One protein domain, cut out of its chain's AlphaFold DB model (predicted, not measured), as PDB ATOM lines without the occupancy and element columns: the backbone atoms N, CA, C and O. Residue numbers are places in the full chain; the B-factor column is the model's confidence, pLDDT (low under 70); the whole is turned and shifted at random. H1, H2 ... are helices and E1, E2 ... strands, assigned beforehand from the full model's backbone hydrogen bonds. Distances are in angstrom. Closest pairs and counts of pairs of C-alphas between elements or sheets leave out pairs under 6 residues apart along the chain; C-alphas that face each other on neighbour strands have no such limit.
ATOM      1  N   SER A  10      19.941  -4.900  18.472       65.94
ATOM      2  CA  SER A  10      19.683  -6.144  19.209       65.94
ATOM      3  C   SER A  10      20.955  -6.703  19.863       65.94
ATOM      4  O   SER A  10      20.945  -7.052  21.041       65.94
ATOM      5  N   GLN A  11      22.083  -6.703  19.144       67.50
ATOM      6  CA  GLN A  11      23.380  -7.105  19.701       67.50
ATOM      7  C   GLN A  11      23.870  -6.136  20.782       67.50
ATOM      8  O   GLN A  11      24.422  -6.591  21.775       67.50
ATOM      9  N   LEU A  12      23.620  -4.831  20.630       59.56
ATOM     10  CA  LEU A  12      23.942  -3.815  21.635       59.56
ATOM     11  C   LEU A  12      23.080  -3.980  22.899       59.56
ATOM     12  O   LEU A  12      23.594  -3.925  24.012       59.56
ATOM     13  N   SER A  13      21.785  -4.266  22.725       58.75
ATOM     14  CA  SER A  13      20.851  -4.543  23.829       58.75
ATOM     15  C   SER A  13      21.162  -5.861  24.550       58.75
ATOM     16  O   SER A  13      20.881  -5.987  25.739       58.75
ATOM     17  N   GLY A  14      21.777  -6.824  23.855       58.06
ATOM     18  CA  GLY A  14      22.222  -8.108  24.400       58.06
ATOM     19  C   GLY A  14      23.498  -8.046  25.252       58.06
ATOM     20  O   GLY A  14      23.838  -9.040  25.896       58.06
ATOM     21  N   ILE A  15      24.194  -6.903  25.311       65.44
ATOM     22  CA  ILE A  15      25.341  -6.698  26.212       65.44
ATOM     23  C   ILE A  15      24.808  -6.407  27.623       65.44
ATOM     24  O   ILE A  15      24.864  -5.282  28.119       65.44
ATOM     25  N   GLY A  16      24.282  -7.443  28.281       57.91
ATOM     26  CA  GLY A  16      23.543  -7.325  29.546       57.91
ATOM     27  C   GLY A  16      24.319  -6.696  30.709       57.91
ATOM     28  O   GLY A  16      23.712  -6.243  31.674       57.91
ATOM     29  N   ASN A  17      25.650  -6.610  30.619       61.28
ATOM     30  CA  ASN A  17      26.463  -5.931  31.624       61.28
ATOM     31  C   ASN A  17      26.511  -4.405  31.438       61.28
ATOM     32  O   ASN A  17      26.582  -3.697  32.434       61.28
ATOM     33  N   VAL A  18      26.431  -3.884  30.212       62.50
ATOM     34  CA  VAL A  18      26.626  -2.445  29.944       62.50
ATOM     35  C   VAL A  18      25.296  -1.687  29.915       62.50
ATOM     36  O   VAL A  18      25.214  -0.561  30.397       62.50
ATOM     37  N   THR A  19      24.227  -2.301  29.400       70.69
ATOM     38  CA  THR A  19      22.955  -1.604  29.130       70.69
ATOM     39  C   THR A  19      21.948  -1.645  30.276       70.69
ATOM     40  O   THR A  19      21.081  -0.778  30.334       70.69
ATOM     41  N   GLY A  20      22.062  -2.592  31.215       75.94
ATOM     42  CA  GLY A  20      21.065  -2.793  32.278       75.94
ATOM     43  C   GLY A  20      20.778  -1.531  33.101       75.94
ATOM     44  O   GLY A  20      19.625  -1.122  33.217       75.94
ATOM     45  N   GLY A  21      21.824  -0.859  33.593       79.81
ATOM     46  CA  GLY A  21      21.669   0.375  34.375       79.81
ATOM     47  C   GLY A  21      21.177   1.581  33.562       79.81
ATOM     48  O   GLY A  21      20.571   2.492  34.125       79.81
ATOM     49  N   ILE A  22      21.393   1.579  32.241       84.25
ATOM     50  CA  ILE A  22      20.874   2.610  31.326       84.25
ATOM     51  C   ILE A  22      19.373   2.399  31.109       84.25
ATOM     52  O   ILE A  22      18.601   3.350  31.190       84.25
ATOM     53  N   THR A  23      18.937   1.155  30.894       87.19
ATOM     54  CA  THR A  23      17.515   0.821  30.736       87.19
ATOM     55  C   THR A  23      16.713   1.184  31.985       87.19
ATOM     56  O   THR A  23      15.626   1.745  31.862       87.19
ATOM     57  N   THR A  24      17.254   0.926  33.181       88.38
ATOM     58  CA  THR A  24      16.632   1.359  34.442       88.38
ATOM     59  C   THR A  24      16.498   2.880  34.507       88.38
ATOM     60  O   THR A  24      15.400   3.369  34.751       88.38
ATOM     61  N   LEU A  25      17.565   3.625  34.194       90.94
ATOM     62  CA  LEU A  25      17.541   5.092  34.191       90.94
ATOM     63  C   LEU A  25      16.430   5.652  33.287       90.94
ATOM     64  O   LEU A  25      15.672   6.528  33.701       90.94
ATOM     65  N   LEU A  26      16.313   5.131  32.063       90.25
ATOM     66  CA  LEU A  26      15.288   5.554  31.101       90.25
ATOM     67  C   LEU A  26      13.865   5.190  31.569       90.25
ATOM     68  O   LEU A  26      12.921   5.961  31.375       90.25
ATOM     69  N   GLY A  27      13.701   4.028  32.209       92.44
ATOM     70  CA  GLY A  27      12.432   3.606  32.808       92.44
ATOM     71  C   GLY A  27      11.991   4.515  33.959       92.44
ATOM     72  O   GLY A  27      10.827   4.926  34.020       92.44
ATOM     73  N   ASP A  28      12.927   4.905  34.824       92.81
ATOM     74  CA  ASP A  28      12.661   5.814  35.939       92.81
ATOM     75  C   ASP A  28      12.275   7.214  35.439       92.81
ATOM     76  O   ASP A  28      11.318   7.807  35.935       92.81
ATOM     77  N   GLN A  29      12.936   7.717  34.392       94.31
ATOM     78  CA  GLN A  29      12.576   8.990  33.748       94.31
ATOM     79  C   GLN A  29      11.198   8.957  33.094       94.31
ATOM     80  O   GLN A  29      10.457   9.941  33.138       94.31
ATOM     81  N   THR A  30      10.833   7.819  32.501       93.12
ATOM     82  CA  THR A  30       9.493   7.621  31.938       93.12
ATOM     83  C   THR A  30       8.435   7.698  33.040       93.12
ATOM     84  O   THR A  30       7.394   8.335  32.859       93.12
ATOM     85  N   THR A  31       8.722   7.107  34.201       93.62
ATOM     86  CA  THR A  31       7.834   7.121  35.370       93.62
ATOM     87  C   THR A  31       7.733   8.518  35.995       93.62
ATOM     88  O   THR A  31       6.626   8.986  36.264       93.62
ATOM     89  N   ASP A  32       8.854   9.229  36.158       93.25
ATOM     90  CA  ASP A  32       8.891  10.615  36.656       93.25
ATOM     91  C   ASP A  32       8.075  11.565  35.763       93.25
ATOM     92  O   ASP A  32       7.231  12.333  36.243       93.25
ATOM     93  N   ALA A  33       8.262  11.454  34.444       90.81
ATOM     94  CA  ALA A  33       7.536  12.254  33.468       90.81
ATOM     95  C   ALA A  33       6.018  12.034  33.530       90.81
ATOM     96  O   ALA A  33       5.254  12.981  33.328       90.81
ATOM     97  N   ALA A  34       5.576  10.806  33.822       91.19
ATOM     98  CA  ALA A  34       4.161  10.479  33.966       91.19
ATOM     99  C   ALA A  34       3.535  11.102  35.227       91.19
ATOM    100  O   ALA A  34       2.371  11.496  35.198       91.19
ATOM    101  N   GLY A  35       4.302  11.236  36.316       89.19
ATOM    102  CA  GLY A  35       3.825  11.821  37.575       89.19
ATOM    103  C   GLY A  35       3.634  13.341  37.531       89.19
ATOM    104  O   GLY A  35       2.843  13.891  38.294       89.19
ATOM    105  N   THR A  36       4.333  14.036  36.633       87.25
ATOM    106  CA  THR A  36       4.264  15.500  36.487       87.25
ATOM    107  C   THR A  36       4.280  15.899  35.003       87.25
ATOM    108  O   THR A  36       5.292  16.381  34.485       87.25
ATOM    109  N   PRO A  37       3.158  15.723  34.281       86.12
ATOM    110  CA  PRO A  37       3.120  15.847  32.819       86.12
ATOM    111  C   PRO A  37       3.290  17.286  32.307       86.12
ATOM    112  O   PRO A  37       3.561  17.493  31.129       86.12
ATOM    113  N   THR A  38       3.120  18.285  33.176       88.56
ATOM    114  CA  THR A  38       3.233  19.714  32.839       88.56
ATOM    115  C   THR A  38       4.660  20.250  32.923       88.56
ATOM    116  O   THR A  38       4.928  21.356  32.459       88.56
ATOM    117  N   VAL A  39       5.577  19.491  33.522       91.62
ATOM    118  CA  VAL A  39       6.992  19.852  33.605       91.62
ATOM    119  C   VAL A  39       7.693  19.378  32.314       91.62
ATOM    120  O   VAL A  39       7.334  18.333  31.770       91.62
ATOM    121  N   PRO A  40       8.689  20.090  31.768       92.00
ATOM    122  CA  PRO A  40       9.457  19.597  30.623       92.00
ATOM    123  C   PRO A  40      10.227  18.307  30.951       92.00
ATOM    124  O   PRO A  40      10.815  18.184  32.024       92.00
ATOM    125  N   LYS A  41      10.264  17.345  30.027       93.19
ATOM    126  CA  LYS A  41      11.120  16.145  30.061       93.19
ATOM    127  C   LYS A  41      12.570  16.494  29.700       93.19
ATOM    128  O   LYS A  41      13.097  16.054  28.680       93.19
ATOM    129  N   ALA A  42      13.193  17.340  30.509       93.69
ATOM    130  CA  ALA A  42      14.593  17.712  30.365       93.69
ATOM    131  C   ALA A  42      15.345  17.394  31.652       93.69
ATOM    132  O   ALA A  42      14.855  17.708  32.736       93.69
ATOM    133  N   TYR A  43      16.518  16.777  31.543       94.81
ATOM    134  CA  TYR A  43      17.228  16.194  32.676       94.81
ATOM    135  C   TYR A  43      18.725  16.490  32.631       94.81
ATOM    136  O   TYR A  43      19.348  16.472  31.570       94.81
ATOM    137  N   ILE A  44      19.307  16.678  33.813       94.56
ATOM    138  CA  ILE A  44      20.737  16.481  34.048       94.56
ATOM    139  C   ILE A  44      20.911  15.031  34.484       94.56
ATOM    140  O   ILE A  44      20.356  14.620  35.504       94.56
ATOM    141  N   ASN A  45      21.669  14.259  33.717       93.56
ATOM    142  CA  ASN A  45      21.883  12.833  33.932       93.56
ATOM    143  C   ASN A  45      23.285  12.595  34.473       93.56
ATOM    144  O   ASN A  45      24.224  13.259  34.037       93.56
ATOM    145  N   TYR A  46      23.435  11.613  35.358       93.25
ATOM    146  CA  TYR A  46      24.742  11.093  35.742       93.25
ATOM    147  C   TYR A  46      24.745   9.565  35.739       93.25
ATOM    148  O   TYR A  46      23.784   8.919  36.161       93.25
ATOM    149  N   LEU A  47      25.851   8.988  35.276       92.00
ATOM    150  CA  LEU A  47      26.116   7.557  35.325       92.00
ATOM    151  C   LEU A  47      27.509   7.323  35.885       92.00
ATOM    152  O   LEU A  47      28.488   7.844  35.358       92.00
ATOM    153  N   PHE A  48      27.579   6.517  36.935       91.81
ATOM    154  CA  PHE A  48      28.807   5.948  37.455       91.81
ATOM    155  C   PHE A  48      29.055   4.597  36.804       91.81
ATOM    156  O   PHE A  48      28.207   3.699  36.845       91.81
ATOM    157  N   PHE A  49      30.246   4.464  36.252       88.19
ATOM    158  CA  PHE A  49      30.784   3.246  35.690       88.19
ATOM    159  C   PHE A  49      31.904   2.720  36.577       88.19
ATOM    160  O   PHE A  49      32.610   3.509  37.202       88.19
ATOM    161  N   ASP A  50      32.087   1.405  36.596       85.12
ATOM    162  CA  ASP A  50      33.344   0.819  37.056       85.12
ATOM    163  C   ASP A  50      34.439   0.936  35.980       85.12
ATOM    164  O   ASP A  50      34.227   1.473  34.887       85.12
ATOM    165  N   GLU A  51      35.638   0.453  36.296       82.31
ATOM    166  CA  GLU A  51      36.801   0.471  35.400       82.31
ATOM    167  C   GLU A  51      36.575  -0.316  34.098       82.31
ATOM    168  O   GLU A  51      37.219  -0.034  33.088       82.31
ATOM    169  N   GLN A  52      35.622  -1.254  34.081       82.19
ATOM    170  CA  GLN A  52      35.242  -2.030  32.900       82.19
ATOM    171  C   GLN A  52      34.067  -1.419  32.116       82.19
ATOM    172  O   GLN A  52      33.487  -2.090  31.260       82.19
ATOM    173  N   PHE A  53      33.707  -0.158  32.381       82.44
ATOM    174  CA  PHE A  53      32.571   0.537  31.761       82.44
ATOM    175  C   PHE A  53      31.212  -0.139  32.006       82.44
ATOM    176  O   PHE A  53      30.269   0.010  31.223       82.44
ATOM    177  N   LYS A  54      31.068  -0.856  33.122       84.00
ATOM    178  CA  LYS A  54      29.778  -1.365  33.580       84.00
ATOM    179  C   LYS A  54      29.070  -0.291  34.396       84.00
ATOM    180  O   LYS A  54      29.667   0.280  35.302       84.00
ATOM    181  N   VAL A  55      27.789  -0.032  34.127       86.69
ATOM    182  CA  VAL A  55      27.012   0.914  34.948       86.69
ATOM    183  C   VAL A  55      26.831   0.340  36.353       86.69
ATOM    184  O   VAL A  55      26.252  -0.734  36.521       86.69
ATOM    185  N   VAL A  56      27.311   1.069  37.357       88.88
ATOM    186  CA  VAL A  56      27.192   0.715  38.780       88.88
ATOM    187  C   VAL A  56      26.035   1.466  39.423       88.88
ATOM    188  O   VAL A  56      25.282   0.900  40.211       88.88
ATOM    189  N   GLN A  57      25.888   2.745  39.084       90.69
ATOM    190  CA  GLN A  57      24.838   3.602  39.611       90.69
ATOM    191  C   GLN A  57      24.496   4.675  38.587       90.69
ATOM    192  O   GLN A  57      25.370   5.188  37.898       90.69
ATOM    193  N   SER A  58      23.230   5.049  38.510       91.31
ATOM    194  CA  SER A  58      22.760   6.135  37.663       91.31
ATOM    195  C   SER A  58      21.754   6.991  38.421       91.31
ATOM    196  O   SER A  58      21.281   6.631  39.502       91.31
ATOM    197  N   GLY A  59      21.470   8.167  37.882       92.62
ATOM    198  CA  GLY A  59      20.413   9.025  38.380       92.62
ATOM    199  C   GLY A  59      20.239  10.254  37.507       92.62
ATOM    200  O   GLY A  59      20.989  10.494  36.557       92.62
ATOM    201  N   PHE A  60      19.219  11.032  37.834       94.38
ATOM    202  CA  PHE A  60      18.860  12.214  37.075       94.38
ATOM    203  C   PHE A  60      18.253  13.279  37.973       94.38
ATOM    204  O   PHE A  60      17.747  12.993  39.054       94.38
ATOM    205  N   SER A  61      18.270  14.512  37.479       94.31
ATOM    206  CA  SER A  61      17.459  15.591  38.015       94.31
ATOM    207  C   SER A  61      16.762  16.323  36.889       94.31
ATOM    208  O   SER A  61      17.403  16.858  35.983       94.31
ATOM    209  N   ARG A  62      15.434  16.345  36.946       93.00
ATOM    210  CA  ARG A  62      14.602  17.017  35.952       93.00
ATOM    211  C   ARG A  62      14.618  18.529  36.115       93.00
ATOM    212  O   ARG A  62      14.743  19.010  37.241       93.00
ATOM    213  N   ALA A  63      14.442  19.259  35.021       92.75
ATOM    214  CA  ALA A  63      14.198  20.694  35.008       92.75
ATOM    215  C   ALA A  63      12.928  21.081  35.792       92.75
ATOM    216  O   ALA A  63      12.064  20.250  36.079       92.75
ATOM    217  N   GLY A  64      12.838  22.355  36.178       90.50
ATOM    218  CA  GLY A  64      11.675  22.903  36.876       90.50
ATOM    219  C   GLY A  64      10.459  23.104  35.970       90.50
ATOM    220  O   GLY A  64      10.528  22.963  34.749       90.50
ATOM    221  N   SER A  65       9.332  23.466  36.584       89.44
ATOM    222  CA  SER A  65       8.137  23.921  35.868       89.44
ATOM    223  C   SER A  65       8.420  25.165  35.022       89.44
ATOM    224  O   SER A  65       9.418  25.860  35.215       89.44
ATOM    225  N   ASN A  66       7.498  25.482  34.109       86.25
ATOM    226  CA  ASN A  66       7.593  26.681  33.282       86.25
ATOM    227  C   ASN A  66       7.890  27.934  34.127       86.25
ATOM    228  O   ASN A  66       7.225  28.182  35.132       86.25
ATOM    229  N   SER A  67       8.868  28.727  33.678       84.69
ATOM    230  CA  SER A  67       9.294  29.983  34.311       84.69
ATOM    231  C   SER A  67       9.838  29.843  35.743       84.69
ATOM    232  O   SER A  67       9.932  30.836  36.462       84.69
ATOM    233  N   VAL A  68      10.228  28.634  36.163       87.38
ATOM    234  CA  VAL A  68      10.846  28.379  37.470       87.38
ATOM    235  C   VAL A  68      12.281  27.895  37.286       87.38
ATOM    236  O   VAL A  68      12.527  26.856  36.676       87.38
ATOM    237  N   VAL A  69      13.237  28.615  37.879       88.12
ATOM    238  CA  VAL A  69      14.624  28.148  37.990       88.12
ATOM    239  C   VAL A  69      14.700  27.130  39.124       88.12
ATOM    240  O   VAL A  69      14.515  27.475  40.292       88.12
ATOM    241  N   LYS A  70      14.960  25.864  38.790       90.62
ATOM    242  CA  LYS A  70      15.176  24.805  39.781       90.62
ATOM    243  C   LYS A  70      16.655  24.733  40.149       90.62
ATOM    244  O   LYS A  70      17.506  24.538  39.287       90.62
ATOM    245  N   THR A  71      16.961  24.810  41.440       90.88
ATOM    246  CA  THR A  71      18.289  24.451  41.947       90.88
ATOM    247  C   THR A  71      18.380  22.932  42.084       90.88
ATOM    248  O   THR A  71      17.609  22.324  42.824       90.88
ATOM    249  N   HIS A  72      19.329  22.311  41.386       90.81
ATOM    250  CA  HIS A  72      19.526  20.858  41.364       90.81
ATOM    251  C   HIS A  72      20.317  20.350  42.587       90.81
ATOM    252  O   HIS A  72      21.354  19.698  42.462       90.81
ATOM    253  N   THR A  73      19.855  20.677  43.801       89.44
ATOM    254  CA  THR A  73      20.521  20.273  45.056       89.44
ATOM    255  C   THR A  73      20.559  18.757  45.245       89.44
ATOM    256  O   THR A  73      21.443  18.231  45.914       89.44
ATOM    257  N   ASP A  74      19.631  18.042  44.617       89.69
ATOM    258  CA  ASP A  74      19.547  16.584  44.561       89.69
ATOM    259  C   ASP A  74      20.719  15.919  43.823       89.69
ATOM    260  O   ASP A  74      20.909  14.711  43.969       89.69
ATOM    261  N   LEU A  75      21.531  16.688  43.087       90.94
ATOM    262  CA  LEU A  75      22.768  16.231  42.443       90.94
ATOM    263  C   LEU A  75      24.040  16.576  43.228       90.94
ATOM    264  O   LEU A  75      25.140  16.239  42.795       90.94
ATOM    265  N   THR A  76      23.916  17.220  44.388       89.75
ATOM    266  CA  THR A  76      25.076  17.546  45.227       89.75
ATOM    267  C   THR A  76      25.556  16.328  46.017       89.75
ATOM    268  O   THR A  76      24.769  15.448  46.366       89.75
ATOM    269  N   ASN A  77      26.864  16.275  46.294       88.56
ATOM    270  CA  ASN A  77      27.499  15.263  47.148       88.56
ATOM    271  C   ASN A  77      27.215  13.804  46.737       88.56
ATOM    272  O   ASN A  77      27.017  12.937  47.588       88.56
ATOM    273  N   LYS A  78      27.186  13.515  45.428       89.75
ATOM    274  CA  LYS A  78      27.098  12.133  44.937       89.75
ATOM    275  C   LYS A  78      28.422  11.407  45.163       89.75
ATOM    276  O   LYS A  78      29.437  11.768  44.574       89.75
ATOM    277  N   THR A  79      28.390  10.373  45.997       88.38
ATOM    278  CA  THR A  79      29.535   9.494  46.250       88.38
ATOM    279  C   THR A  79      29.654   8.460  45.140       88.38
ATOM    280  O   THR A  79      28.687   7.757  44.852       88.38
ATOM    281  N   ALA A  80      30.839   8.345  44.538       86.19
ATOM    282  CA  ALA A  80      31.125   7.272  43.595       86.19
ATOM    283  C   ALA A  80      31.153   5.921  44.343       86.19
ATOM    284  O   ALA A  80      31.906   5.785  45.308       86.19
ATOM    285  N   PRO A  81      30.348   4.921  43.938       86.69
ATOM    286  CA  PRO A  81      30.260   3.641  44.647       86.69
ATOM    287  C   PRO A  81      31.476   2.731  44.420       86.69
ATOM    288  O   PRO A  81      31.724   1.831  45.220       86.69
ATOM    289  N   LYS A  82      32.204   2.929  43.315       83.50
ATOM    290  CA  LYS A  82      33.406   2.184  42.925       83.50
ATOM    291  C   LYS A  82      34.366   3.101  42.169       83.50
ATOM    292  O   LYS A  82      33.935   4.122  41.629       83.50
ATOM    293  N   ASN A  83      35.633   2.697  42.094       80.00
ATOM    294  CA  ASN A  83      36.588   3.285  41.160       80.00
ATOM    295  C   ASN A  83      36.092   3.094  39.723       80.00
ATOM    296  O   ASN A  83      35.545   2.041  39.384       80.00
ATOM    297  N   GLY A  84      36.265   4.124  38.899       86.44
ATOM    298  CA  GLY A  84      35.859   4.105  37.502       86.44
ATOM    299  C   GLY A  84      35.542   5.499  36.977       86.44
ATOM    300  O   GLY A  84      36.193   6.483  37.338       86.44
ATOM    301  N   TYR A  85      34.544   5.578  36.101       85.44
ATOM    302  CA  TYR A  85      34.246   6.776  35.320       85.44
ATOM    303  C   TYR A  85      32.884   7.356  35.687       85.44
ATOM    304  O   TYR A  85      31.961   6.631  36.048       85.44
ATOM    305  N   VAL A  86      32.730   8.671  35.547       90.31
ATOM    306  CA  VAL A  86      31.424   9.330  35.636       90.31
ATOM    307  C   VAL A  86      31.102  10.004  34.311       90.31
ATOM    308  O   VAL A  86      31.924  10.734  33.761       90.31
ATOM    309  N   TYR A  87      29.903   9.753  33.793       90.44
ATOM    310  CA  TYR A  87      29.388  10.408  32.597       90.44
ATOM    311  C   TYR A  87      28.203  11.284  32.973       90.44
ATOM    312  O   TYR A  87      27.214  10.792  33.515       90.44
ATOM    313  N   ILE A  88      28.321  12.581  32.700       92.31
ATOM    314  CA  ILE A  88      27.299  13.581  33.005       92.31
ATOM    315  C   ILE A  88      26.881  14.225  31.692       92.31
ATOM    316  O   ILE A  88      27.728  14.730  30.956       92.31
ATOM    317  N   TYR A  89      25.584  14.204  31.393       92.06
ATOM    318  CA  TYR A  89      25.052  14.792  30.168       92.06
ATOM    319  C   TYR A  89      23.659  15.373  30.373       92.06
ATOM    320  O   TYR A  89      22.900  14.962  31.253       92.06
ATOM    321  N   LEU A  90      23.315  16.328  29.519       92.69
ATOM    322  CA  LEU A  90      21.999  16.950  29.473       92.69
ATOM    323  C   LEU A  90      21.142  16.234  28.427       92.69
ATOM    324  O   LEU A  90      21.629  15.914  27.343       92.69
ATOM    325  N   SER A  91      19.872  15.996  28.735       92.56
ATOM    326  CA  SER A  91      18.886  15.502  27.771       92.56
ATOM    327  C   SER A  91      17.645  16.387  27.774       92.56
ATOM    328  O   SER A  91      17.255  16.915  28.813       92.56
ATOM    329  N   ASN A  92      17.020  16.556  26.608       92.75
ATOM    330  CA  ASN A  92      15.720  17.203  26.468       92.75
ATOM    331  C   ASN A  92      14.892  16.450  25.425       92.75
ATOM    332  O   ASN A  92      15.254  16.410  24.253       92.75
ATOM    333  N   GLU A  93      13.781  15.867  25.864       90.56
ATOM    334  CA  GLU A  93      12.802  15.179  25.009       90.56
ATOM    335  C   GLU A  93      11.500  15.980  24.867       90.56
ATOM    336  O   GLU A  93      10.498  15.496  24.338       90.56
TER     337      GLU A  93
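This is residues 10 to 93 of the 407 residues of an uncharacterized protein of Sphingobacteriales bacterium 44-15 (UniProt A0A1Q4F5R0). A twisted sheet of three antiparallel strands, E2, E1 and E3, has one long helix, H2, packed lengthwise over one face, on the side of the edge strand E2, while a long loop, residues 63 to 83, leads from the end of E2 to the start of E3. The short first helix, H1, lies well away from the sheet, near the end of H2 where H2 begins. The printed part has 84 residues, with two named helices and three named strands in the order H1, H2, E1, E2, E3; the strand order across the sheet is E2, E1, E3, and the class is mixed, helices and strands. The whole is only just compact, close to loose, with a radius of gyration of the C-alphas of 14.1 A, and its outline is flat, spanning 41 by 32 by 17 A.

H1 is residues 10 to 13, four residues from C-alpha 10 at (19.683, -6.144, 19.209) to C-alpha 13. H2 is residues 20 to 35, beginning at C-alpha 20 at (21.065, -2.793, 32.278) and measuring 23.2 A from first to last C-alpha. E1 is residues 42 to 50, 26.1 A long. E2 is residues 55 to 62, 20.4 A long. E3 is residues 84 to 92, 26.4 A long, and ends at C-alpha 92 at (15.720, 17.203, 26.468).

H1 is not on the sheet and is apart from E1, E2, E3 and H2. H2 is on one face of the sheet at a height over the sheet of 8.9 A, and helix and sheet make two layers, a helix on one face of a sheet. H2 lies over E2, with 9 of its 16 C-alphas falling on that strand when dropped onto the local plane, and is only just not over E1, on which 2 fall. On the local plane its line and that of E2 stand at 19 degrees, and it runs along the strands. H2 and E2 have 11 pairs of C-alphas within 8 A, the closest being those of Gly 21 and Val 55, 5.4 A apart. H2 and E1 are near each other, with 10 pairs of C-alphas within 10 A. E1 is the inner strand. E1 and E2 are a hairpin, antiparallel at 165 degrees between their directions; N 46 and O 59 are within hydrogen-bond range at 2.9 A, and N 61 and O 44 at 2.9 A. E1 and E3 are also antiparallel neighbours at 165 degrees; the C-alphas of Ala 42 and Asn 92 face each other at 4.1 A, and N 45 and O 89 are within hydrogen-bond range at 2.8 A, as are N 87 and O 47 at 2.8 A. The two edge strands, E2 and E3, are apart. In H2 every O i to N i+4 pair is within hydrogen-bond range, and H1 is too short for such a pair.

The two C-alphas farthest apart are those of Gln 11 and Ser 67, 42.3 A. The first and last printed C-alphas, of Ser 10 and Glu 93, are 23.1 A apart. The printed part has no cut. The link from E1 to E2 is tight, those from H1 to H2 and from H2 to E1 are short, and the link from E2 to E3 is long, with 21 residues, 63 to 83, in no named element; their C-alphas lie 11 to 23 A from the mean of all C-alphas. The mean pLDDT of the printed part is 86.2, and the model's confidence is low, under 70, at residues 10 to 18, of which 10 to 13 belong to H1.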